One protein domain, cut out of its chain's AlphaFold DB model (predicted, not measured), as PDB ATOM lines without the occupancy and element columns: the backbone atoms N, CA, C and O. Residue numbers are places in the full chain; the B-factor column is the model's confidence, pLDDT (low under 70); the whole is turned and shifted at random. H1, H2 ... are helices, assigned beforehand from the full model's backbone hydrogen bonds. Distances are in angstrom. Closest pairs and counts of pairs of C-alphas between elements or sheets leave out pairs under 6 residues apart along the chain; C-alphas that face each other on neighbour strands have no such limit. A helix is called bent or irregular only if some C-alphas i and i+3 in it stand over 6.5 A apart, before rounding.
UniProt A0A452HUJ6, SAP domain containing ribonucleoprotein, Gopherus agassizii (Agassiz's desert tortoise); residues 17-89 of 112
ATOM      1  N   MET A  17     -41.029 -64.345  13.388       83.69
ATOM      2  CA  MET A  17     -41.992 -63.497  14.093       83.69
ATOM      3  C   MET A  17     -41.303 -62.447  14.962       83.69
ATOM      4  O   MET A  17     -41.621 -61.265  14.859       83.69
ATOM      5  N   GLU A  18     -40.296 -62.850  15.731       88.00
ATOM      6  CA  GLU A  18     -39.544 -61.947  16.602       88.00
ATOM      7  C   GLU A  18     -38.753 -60.908  15.788       88.00
ATOM      8  O   GLU A  18     -38.742 -59.719  16.110       88.00
ATOM      9  N   ARG A  19     -38.160 -61.307  14.651       87.69
ATOM     10  CA  ARG A  19     -37.536 -60.344  13.722       87.69
ATOM     11  C   ARG A  19     -38.532 -59.323  13.191       87.69
ATOM     12  O   ARG A  19     -38.195 -58.148  13.029       87.69
ATOM     13  N   MET A  20     -39.739 -59.778  12.868       86.31
ATOM     14  CA  MET A  20     -40.791 -58.921  12.342       86.31
ATOM     15  C   MET A  20     -41.281 -57.927  13.397       86.31
ATOM     16  O   MET A  20     -41.487 -56.765  13.052       86.31
ATOM     17  N   GLN A  21     -41.404 -58.363  14.653       87.81
ATOM     18  CA  GLN A  21     -41.764 -57.530  15.804       87.81
ATOM     19  C   GLN A  21     -40.689 -56.479  16.099       87.81
ATOM     20  O   GLN A  21     -40.980 -55.288  16.039       87.81
ATOM     21  N   LYS A  22     -39.416 -56.875  16.232       91.62
ATOM     22  CA  LYS A  22     -38.299 -55.927  16.433       91.62
ATOM     23  C   LYS A  22     -38.207 -54.887  15.317       91.62
ATOM     24  O   LYS A  22     -37.882 -53.726  15.549       91.62
ATOM     25  N   ARG A  23     -38.480 -55.281  14.067       88.50
ATOM     26  CA  ARG A  23     -38.551 -54.331  12.947       88.50
ATOM     27  C   ARG A  23     -39.774 -53.420  13.062       88.50
ATOM     28  O   ARG A  23     -39.659 -52.238  12.771       88.50
ATOM     29  N   ALA A  24     -40.931 -53.954  13.430       90.25
ATOM     30  CA  ALA A  24     -42.142 -53.168  13.627       90.25
ATOM     31  C   ALA A  24     -41.948 -52.079  14.690       90.25
ATOM     32  O   ALA A  24     -42.222 -50.918  14.405       90.25
ATOM     33  N   GLU A  25     -41.364 -52.428  15.835       91.06
ATOM     34  CA  GLU A  25     -41.030 -51.498  16.920       91.06
ATOM     35  C   GLU A  25     -40.046 -50.417  16.464       91.06
ATOM     36  O   GLU A  25     -40.328 -49.232  16.605       91.06
ATOM     37  N   ARG A  26     -38.936 -50.805  15.819       93.12
ATOM     38  CA  ARG A  26     -37.912 -49.858  15.328       93.12
ATOM     39  C   ARG A  26     -38.435 -48.816  14.348       93.12
ATOM     40  O   ARG A  26     -37.862 -47.741  14.243       93.12
ATOM     41  N   PHE A  27     -39.441 -49.176  13.558       89.44
ATOM     42  CA  PHE A  27     -40.003 -48.303  12.530       89.44
ATOM     43  C   PHE A  27     -41.383 -47.763  12.912       89.44
ATOM     44  O   PHE A  27     -42.020 -47.129  12.071       89.44
ATOM     45  N   ASN A  28     -41.858 -48.051  14.130       86.94
ATOM     46  CA  ASN A  28     -43.208 -47.748  14.602       86.94
ATOM     47  C   ASN A  28     -44.290 -48.147  13.577       86.94
ATOM     48  O   ASN A  28     -45.244 -47.413  13.331       86.94
ATOM     49  N   VAL A  29     -44.118 -49.305  12.929       85.06
ATOM     50  CA  VAL A  29     -45.066 -49.832  11.938       85.06
ATOM     51  C   VAL A  29     -45.820 -51.032  12.500       85.06
ATOM     52  O   VAL A  29     -45.213 -51.875  13.151       85.06
ATOM     53  N   PRO A  30     -47.119 -51.183  12.204       84.56
ATOM     54  CA  PRO A  30     -47.887 -52.338  12.655       84.56
ATOM     55  C   PRO A  30     -47.344 -53.654  12.068       84.56
ATOM     56  O   PRO A  30     -46.902 -53.722  10.914       84.56
ATOM     57  N   VAL A  31     -47.388 -54.730  12.864       79.44
ATOM     58  CA  VAL A  31     -46.882 -56.064  12.474       79.44
ATOM     59  C   VAL A  31     -47.794 -56.742  11.442       79.44
ATOM     60  O   VAL A  31     -47.294 -57.528  10.629       79.44
ATOM     61  N   SER A  32     -49.089 -56.401  11.421       81.94
ATOM     62  CA  SER A  32     -50.091 -57.064  10.578       81.94
ATOM     63  C   SER A  32     -49.783 -56.921   9.079       81.94
ATOM     64  O   SER A  32     -49.330 -55.875   8.594       81.94
ATOM     65  N   LEU A  33     -50.007 -58.001   8.327       74.06
ATOM     66  CA  LEU A  33     -49.787 -58.019   6.880       74.06
ATOM     67  C   LEU A  33     -50.758 -57.089   6.149       74.06
ATOM     68  O   LEU A  33     -50.348 -56.407   5.209       74.06
ATOM     69  N   GLU A  34     -52.001 -57.004   6.623       76.88
ATOM     70  CA  GLU A  34     -53.024 -56.148   6.025       76.88
ATOM     71  C   GLU A  34     -52.694 -54.667   6.227       76.88
ATOM     72  O   GLU A  34     -52.688 -53.897   5.269       76.88
ATOM     73  N   SER A  35     -52.256 -54.270   7.426       73.38
ATOM     74  CA  SER A  35     -51.808 -52.896   7.678       73.38
ATOM     75  C   SER A  35     -50.550 -52.547   6.877       73.38
ATOM     76  O   SER A  35     -50.416 -51.418   6.413       73.38
ATOM     77  N   LYS A  36     -49.635 -53.501   6.639       72.69
ATOM     78  CA  LYS A  36     -48.478 -53.295   5.745       72.69
ATOM     79  C   LYS A  36     -48.894 -53.121   4.287       72.69
ATOM     80  O   LYS A  36     -48.325 -52.275   3.594       72.69
ATOM     81  N   LYS A  37     -49.854 -53.918   3.813       78.25
ATOM     82  CA  LYS A  37     -50.376 -53.853   2.443       78.25
ATOM     83  C   LYS A  37     -51.134 -52.548   2.214       78.25
ATOM     84  O   LYS A  37     -50.819 -51.839   1.261       78.25
ATOM     85  N   ALA A  38     -52.023 -52.184   3.135       73.50
ATOM     86  CA  ALA A  38     -52.750 -50.921   3.130       73.50
ATOM     87  C   ALA A  38     -51.797 -49.719   3.205       73.50
ATOM     88  O   ALA A  38     -51.880 -48.822   2.371       73.50
ATOM     89  N   ALA A  39     -50.808 -49.733   4.107       73.38
ATOM     90  CA  ALA A  39     -49.807 -48.668   4.186       73.38
ATOM     91  C   ALA A  39     -48.977 -48.551   2.899       73.38
ATOM     92  O   ALA A  39     -48.637 -47.447   2.485       73.38
ATOM     93  N   ARG A  40     -48.642 -49.664   2.233       74.75
ATOM     94  CA  ARG A  40     -47.923 -49.636   0.951       74.75
ATOM     95  C   ARG A  40     -48.791 -49.100  -0.186       74.75
ATOM     96  O   ARG A  40     -48.278 -48.351  -1.012       74.75
ATOM     97  N   ALA A  41     -50.069 -49.470  -0.223       75.25
ATOM     98  CA  ALA A  41     -51.027 -48.989  -1.213       75.25
ATOM     99  C   ALA A  41     -51.324 -47.489  -1.040       75.25
ATOM    100  O   ALA A  41     -51.280 -46.744  -2.015       75.25
ATOM    101  N   ALA A  42     -51.516 -47.031   0.200       73.25
ATOM    102  CA  ALA A  42     -51.702 -45.617   0.535       73.25
ATOM    103  C   ALA A  42     -50.450 -44.774   0.241       73.25
ATOM    104  O   ALA A  42     -50.544 -43.604  -0.113       73.25
ATOM    105  N   ARG A  43     -49.259 -45.377   0.325       68.69
ATOM    106  CA  ARG A  43     -47.978 -44.748  -0.019       68.69
ATOM    107  C   ARG A  43     -47.703 -44.684  -1.516       68.69
ATOM    108  O   ARG A  43     -46.531 -44.528  -1.856       68.69
ATOM    109  N   LYS A  44     -48.699 -44.825  -2.407       69.06
ATOM    110  CA  LYS A  44     -48.481 -44.672  -3.856       69.06
ATOM    111  C   LYS A  44     -47.721 -43.355  -4.067       69.06
ATOM    112  O   LYS A  44     -48.291 -42.291  -3.824       69.06
ATOM    113  N   PRO A  45     -46.417 -43.396  -4.390       64.19
ATOM    114  CA  PRO A  45     -45.618 -42.196  -4.301       64.19
ATOM    115  C   PRO A  45     -46.039 -41.325  -5.470       64.19
ATOM    116  O   PRO A  45     -45.883 -41.721  -6.626       64.19
ATOM    117  N   MET A  46     -46.591 -40.154  -5.167       64.56
ATOM    118  CA  MET A  46     -46.716 -39.100  -6.158       64.56
ATOM    119  C   MET A  46     -45.292 -38.832  -6.645       64.56
ATOM    120  O   MET A  46     -44.417 -38.460  -5.854       64.56
ATOM    121  N   VAL A  47     -45.016 -39.186  -7.899       74.88
ATOM    122  CA  VAL A  47     -43.663 -39.121  -8.449       74.88
ATOM    123  C   VAL A  47     -43.281 -37.650  -8.493       74.88
ATOM    124  O   VAL A  47     -43.780 -36.891  -9.315       74.88
ATOM    125  N   ASN A  48     -42.439 -37.228  -7.553       81.50
ATOM    126  CA  ASN A  48     -41.957 -35.860  -7.491       81.50
ATOM    127  C   ASN A  48     -40.734 -35.748  -8.411       81.50
ATOM    128  O   ASN A  48     -39.683 -36.339  -8.138       81.50
ATOM    129  N   MET A  49     -40.903 -35.023  -9.517       83.50
ATOM    130  CA  MET A  49     -39.876 -34.866 -10.548       83.50
ATOM    131  C   MET A  49     -38.602 -34.204 -10.012       83.50
ATOM    132  O   MET A  49     -37.513 -34.558 -10.457       83.50
ATOM    133  N   ASP A  50     -38.703 -33.328  -9.015       86.06
ATOM    134  CA  ASP A  50     -37.546 -32.645  -8.427       86.06
ATOM    135  C   ASP A  50     -36.701 -33.605  -7.592       86.06
ATOM    136  O   ASP A  50     -35.485 -33.671  -7.761       86.06
ATOM    137  N   LYS A  51     -37.334 -34.485  -6.808       86.81
ATOM    138  CA  LYS A  51     -36.622 -35.556  -6.085       86.81
ATOM    139  C   LYS A  51     -35.913 -36.525  -7.033       86.81
ATOM    140  O   LYS A  51     -34.873 -37.090  -6.680       86.81
ATOM    141  N   LEU A  52     -36.473 -36.752  -8.223       85.12
ATOM    142  CA  LEU A  52     -35.847 -37.591  -9.242       85.12
ATOM    143  C   LEU A  52     -34.651 -36.886  -9.894       85.12
ATOM    144  O   LEU A  52     -33.608 -37.518 -10.065       85.12
ATOM    145  N   LYS A  53     -34.768 -35.584 -10.183       85.25
ATOM    146  CA  LYS A  53     -33.664 -34.750 -10.684       85.25
ATOM    147  C   LYS A  53     -32.527 -34.643  -9.666       85.25
ATOM    148  O   LYS A  53     -31.384 -34.901 -10.028       85.25
ATOM    149  N   GLU A  54     -32.826 -34.384  -8.393       89.56
ATOM    150  CA  GLU A  54     -31.828 -34.390  -7.312       89.56
ATOM    151  C   GLU A  54     -31.110 -35.736  -7.207       89.56
ATOM    152  O   GLU A  54     -29.900 -35.800  -7.001       89.56
ATOM    153  N   ARG A  55     -31.849 -36.846  -7.340       84.25
ATOM    154  CA  ARG A  55     -31.248 -38.179  -7.363       84.25
ATOM    155  C   ARG A  55     -30.310 -38.317  -8.560       84.25
ATOM    156  O   ARG A  55     -29.173 -38.724  -8.367       84.25
ATOM    157  N   ALA A  56     -30.754 -37.962  -9.764       85.19
ATOM    158  CA  ALA A  56     -29.917 -38.030 -10.958       85.19
ATOM    159  C   ALA A  56     -28.637 -37.195 -10.804       85.19
ATOM    160  O   ALA A  56     -27.557 -37.675 -11.118       85.19
ATOM    161  N   GLN A  57     -28.724 -35.999 -10.222       86.31
ATOM    162  CA  GLN A  57     -27.554 -35.167  -9.931       86.31
ATOM    163  C   GLN A  57     -26.609 -35.821  -8.915       86.31
ATOM    164  O   GLN A  57     -25.407 -35.875  -9.155       86.31
ATOM    165  N   ARG A  58     -27.138 -36.384  -7.818       86.88
ATOM    166  CA  ARG A  58     -26.326 -37.089  -6.805       86.88
ATOM    167  C   ARG A  58     -25.572 -38.290  -7.375       86.88
ATOM    168  O   ARG A  58     -24.469 -38.579  -6.927       86.88
ATOM    169  N   PHE A  59     -26.183 -39.010  -8.312       81.31
ATOM    170  CA  PHE A  59     -25.606 -40.221  -8.901       81.31
ATOM    171  C   PHE A  59     -24.855 -39.965 -10.215       81.31
ATOM    172  O   PHE A  59     -24.324 -40.914 -10.787       81.31
ATOM    173  N   GLY A  60     -24.776 -38.706 -10.651       77.38
ATOM    174  CA  GLY A  60     -24.261 -38.328 -11.958       77.38
ATOM    175  C   GLY A  60     -25.371 -38.354 -13.008       77.38
ATOM    176  O   GLY A  60     -26.019 -39.373 -13.239       77.38
ATOM    177  N   LEU A  61     -25.573 -37.213 -13.671       69.38
ATOM    178  CA  LEU A  61     -26.572 -36.989 -14.729       69.38
ATOM    179  C   LEU A  61     -26.435 -37.948 -15.936       69.38
ATOM    180  O   LEU A  61     -27.326 -38.003 -16.782       69.38
ATOM    181  N   ASN A  62     -25.348 -38.722 -16.013       62.78
ATOM    182  CA  ASN A  62     -25.077 -39.678 -17.082       62.78
ATOM    183  C   ASN A  62     -25.783 -41.024 -16.855       62.78
ATOM    184  O   ASN A  62     -25.248 -41.978 -16.292       62.78
ATOM    185  N   VAL A  63     -27.000 -41.132 -17.388       56.53
ATOM    186  CA  VAL A  63     -27.699 -42.415 -17.574       56.53
ATOM    187  C   VAL A  63     -27.438 -43.054 -18.946       56.53
ATOM    188  O   VAL A  63     -27.827 -44.208 -19.143       56.53
ATOM    189  N   SER A  64     -26.748 -42.368 -19.865       53.72
ATOM    190  CA  SER A  64     -26.373 -42.908 -21.178       53.72
ATOM    191  C   SER A  64     -25.303 -44.005 -21.055       53.72
ATOM    192  O   SER A  64     -24.466 -44.008 -20.156       53.72
ATOM    193  N   SER A  65     -25.382 -45.018 -21.921       57.53
ATOM    194  CA  SER A  65     -24.601 -46.266 -21.837       57.53
ATOM    195  C   SER A  65     -23.120 -46.119 -22.199       57.53
ATOM    196  O   SER A  65     -22.315 -46.969 -21.823       57.53
ATOM    197  N   VAL A  66     -22.759 -45.068 -22.932       54.00
ATOM    198  CA  VAL A  66     -21.421 -44.888 -23.511       54.00
ATOM    199  C   VAL A  66     -20.454 -44.239 -22.513       54.00
ATOM    200  O   VAL A  66     -19.328 -44.708 -22.387       54.00
ATOM    201  N   SER A  67     -20.902 -43.256 -21.727       57.03
ATOM    202  CA  SER A  67     -20.085 -42.566 -20.711       57.03
ATOM    203  C   SER A  67     -19.782 -43.423 -19.474       57.03
ATOM    204  O   SER A  67     -18.830 -43.150 -18.753       57.03
ATOM    205  N   LYS A  68     -20.551 -44.497 -19.246       60.28
ATOM    206  CA  LYS A  68     -20.367 -45.407 -18.101       60.28
ATOM    207  C   LYS A  68     -19.078 -46.225 -18.178       60.28
ATOM    208  O   LYS A  68     -18.505 -46.546 -17.146       60.28
ATOM    209  N   LYS A  69     -18.605 -46.554 -19.385       58.41
ATOM    210  CA  LYS A  69     -17.503 -47.516 -19.564       58.41
ATOM    211  C   LYS A  69     -16.169 -47.013 -19.000       58.41
ATOM    212  O   LYS A  69     -15.468 -47.788 -18.366       58.41
ATOM    213  N   SER A  70     -15.840 -45.733 -19.177       60.12
ATOM    214  CA  SER A  70     -14.598 -45.155 -18.641       60.12
ATOM    215  C   SER A  70     -14.668 -44.889 -17.134       60.12
ATOM    216  O   SER A  70     -13.690 -45.096 -16.421       60.12
ATOM    217  N   GLU A  71     -15.828 -44.460 -16.629       63.28
ATOM    218  CA  GLU A  71     -16.042 -44.214 -15.195       63.28
ATOM    219  C   GLU A  71     -16.024 -45.520 -14.379       63.28
ATOM    220  O   GLU A  71     -15.511 -45.561 -13.254       63.28
ATOM    221  N   ASP A  72     -16.565 -46.604 -14.944       69.56
ATOM    222  CA  ASP A  72     -16.617 -47.911 -14.294       69.56
ATOM    223  C   ASP A  72     -15.226 -48.534 -14.118       69.56
ATOM    224  O   ASP A  72     -14.986 -49.156 -13.082       69.56
ATOM    225  N   ASP A  73     -14.284 -48.320 -15.042       71.81
ATOM    226  CA  ASP A  73     -12.923 -48.865 -14.939       71.81
ATOM    227  C   ASP A  73     -12.125 -48.230 -13.790       71.81
ATOM    228  O   ASP A  73     -11.503 -48.934 -12.985       71.81
ATOM    229  N   GLU A  74     -12.202 -46.907 -13.624       81.25
ATOM    230  CA  GLU A  74     -11.595 -46.233 -12.470       81.25
ATOM    231  C   GLU A  74     -12.239 -46.661 -11.154       81.25
ATOM    232  O   GLU A  74     -11.566 -46.871 -10.140       81.25
ATOM    233  N   LYS A  75     -13.566 -46.790 -11.151       82.38
ATOM    234  CA  LYS A  75     -14.320 -47.236  -9.983       82.38
ATOM    235  C   LYS A  75     -13.982 -48.678  -9.631       82.38
ATOM    236  O   LYS A  75     -13.864 -49.001  -8.448       82.38
ATOM    237  N   LEU A  76     -13.789 -49.536 -10.629       81.75
ATOM    238  CA  LEU A  76     -13.373 -50.918 -10.453       81.75
ATOM    239  C   LEU A  76     -11.941 -50.992  -9.924       81.75
ATOM    240  O   LEU A  76     -11.696 -51.765  -8.998       81.75
ATOM    241  N   LYS A  77     -11.031 -50.141 -10.412       83.88
ATOM    242  CA  LYS A  77      -9.668 -50.001  -9.881       83.88
ATOM    243  C   LYS A  77      -9.675 -49.548  -8.418       83.88
ATOM    244  O   LYS A  77      -9.153 -50.264  -7.569       83.88
ATOM    245  N   LYS A  78     -10.382 -48.459  -8.090       89.12
ATOM    246  CA  LYS A  78     -10.563 -47.978  -6.703       89.12
ATOM    247  C   LYS A  78     -11.213 -49.042  -5.818       89.12
ATOM    248  O   LYS A  78     -10.875 -49.179  -4.647       89.12
ATOM    249  N   ARG A  79     -12.156 -49.828  -6.344       85.81
ATOM    250  CA  ARG A  79     -12.783 -50.935  -5.607       85.81
ATOM    251  C   ARG A  79     -11.797 -52.076  -5.368       85.81
ATOM    252  O   ARG A  79     -11.761 -52.600  -4.263       85.81
ATOM    253  N   LYS A  80     -11.003 -52.445  -6.370       86.50
ATOM    254  CA  LYS A  80      -9.952 -53.463  -6.270       86.50
ATOM    255  C   LYS A  80      -8.859 -53.048  -5.286       86.50
ATOM    256  O   LYS A  80      -8.413 -53.882  -4.516       86.50
ATOM    257  N   GLU A  81      -8.496 -51.771  -5.237       85.12
ATOM    258  CA  GLU A  81      -7.586 -51.229  -4.218       85.12
ATOM    259  C   GLU A  81      -8.214 -51.274  -2.817       85.12
ATOM    260  O   GLU A  81      -7.566 -51.664  -1.854       85.12
ATOM    261  N   ARG A  82      -9.506 -50.943  -2.694       86.25
ATOM    262  CA  ARG A  82     -10.209 -50.928  -1.398       86.25
ATOM    263  C   ARG A  82     -10.520 -52.311  -0.835       86.25
ATOM    264  O   ARG A  82     -10.583 -52.462   0.381       86.25
ATOM    265  N   PHE A  83     -10.810 -53.281  -1.695       85.19
ATOM    266  CA  PHE A  83     -11.313 -54.598  -1.292       85.19
ATOM    267  C   PHE A  83     -10.380 -55.749  -1.670       85.19
ATOM    268  O   PHE A  83     -10.684 -56.897  -1.351       85.19
ATOM    269  N   GLY A  84      -9.260 -55.461  -2.329       82.56
ATOM    270  CA  GLY A  84      -8.397 -56.479  -2.907       82.56
ATOM    271  C   GLY A  84      -9.033 -57.171  -4.115       82.56
ATOM    272  O   GLY A  84     -10.213 -57.006  -4.445       82.56
ATOM    273  N   ILE A  85      -8.224 -57.969  -4.805       68.31
ATOM    274  CA  ILE A  85      -8.688 -58.819  -5.901       68.31
ATOM    275  C   ILE A  85      -9.330 -60.059  -5.281       68.31
ATOM    276  O   ILE A  85      -8.632 -60.973  -4.858       68.31
ATOM    277  N   VAL A  86     -10.662 -60.123  -5.250       58.97
ATOM    278  CA  VAL A  86     -11.378 -61.375  -4.951       58.97
ATOM    279  C   VAL A  86     -11.479 -62.191  -6.241       58.97
ATOM    280  O   VAL A  86     -12.552 -62.361  -6.812       58.97
ATOM    281  N   THR A  87     -10.340 -62.651  -6.751       43.00
ATOM    282  CA  THR A  87     -10.299 -63.804  -7.657       43.00
ATOM    283  C   THR A  87     -10.139 -65.030  -6.778       43.00
ATOM    284  O   THR A  87      -9.311 -65.039  -5.873       43.00
ATOM    285  N   SER A  88     -10.985 -66.032  -6.992       51.88
ATOM    286  CA  SER A  88     -11.201 -67.210  -6.143       51.88
ATOM    287  C   SER A  88     -10.027 -68.203  -6.102       51.88
ATOM    288  O   SER A  88     -10.236 -69.411  -6.117       51.88
ATOM    289  N   SER A  89      -8.794 -67.715  -6.042       49.41
ATOM    290  CA  SER A  89      -7.583 -68.513  -5.906       49.41
ATOM    291  C   SER A  89      -6.471 -67.638  -5.326       49.41
ATOM    292  O   SER A  89      -6.103 -66.641  -5.940       49.41
TER     293      SER A  89
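Overview. This is residues 17 to 89 of the 112 residues of the protein "SAP domain containing ribonucleoprotein" of Gopherus agassizii (Agassiz's desert tortoise) (UniProt A0A452HUJ6). The model is a wide, open U of four separate helices: H4, the longest, makes one arm, H3 lies in the base, and H2 and H1 follow one another in the other arm. The middle of the U is empty, and no helix touches another; short links string them together. The printed part has 73 residues with four named helices in the order H1, H2, H3, H4 and no named strand, and its class is all helix. The whole is extended, with a radius of gyration of the C-alphas of 20.4 A, and its outline is flat, spanning 47 by 41 by 17 A.

Along the chain. H4, residues 68 to 83, measures 21.2 A from first to last C-alpha; it begins at C-alpha 68 at (-20.367, -45.407, -18.101) and ends at C-alpha 83 at (-11.313, -54.598, -1.292). H3, residues 49 to 59, is 15.3 A long. H2, residues 33 to 42, is 14.1 A long. H1, residues 17 to 26, is 14.3 A long and begins at C-alpha 17 at (-41.992, -63.497, 14.093). No helix is bent or irregular.

Arrangement. H4 is apart from H3, with no C-alpha of the one within 8 A of the other, and a short link of 8 residues joins them. H4 is also apart from H1 and from H2. H3 has an N-to-C direction with an x component of 0.96, while that of H4 has a z component of 0.84. H3 is apart from H2, to which a short link of 6 residues joins it, and it is apart from H1. H1 and H2 are apart as well, with a short link of 6 residues between them. Each O i to N i+4 pair is within hydrogen-bond range in H1, H2 and H3, and in H4 this holds for 10 of 12 pairs.

Size, cuts and confidence. The two C-alphas farthest apart are those of Ala 42 and Ser 89, at 50.1 A, and the first and last printed C-alphas, of Met 17 and Ser 89, are 40.1 A apart. Residues 62 to 76, of which 68 to 76 belong to H4, stand free, as do residues 40 to 52, of which 40 to 42 belong to H2 and 49 to 52 to H3. The printed part has no cut, and no link between its helices is long. The mean pLDDT of the printed part is 76.4; it is under 70 at residues 43 to 46, 61 to 72 and 85 to 89.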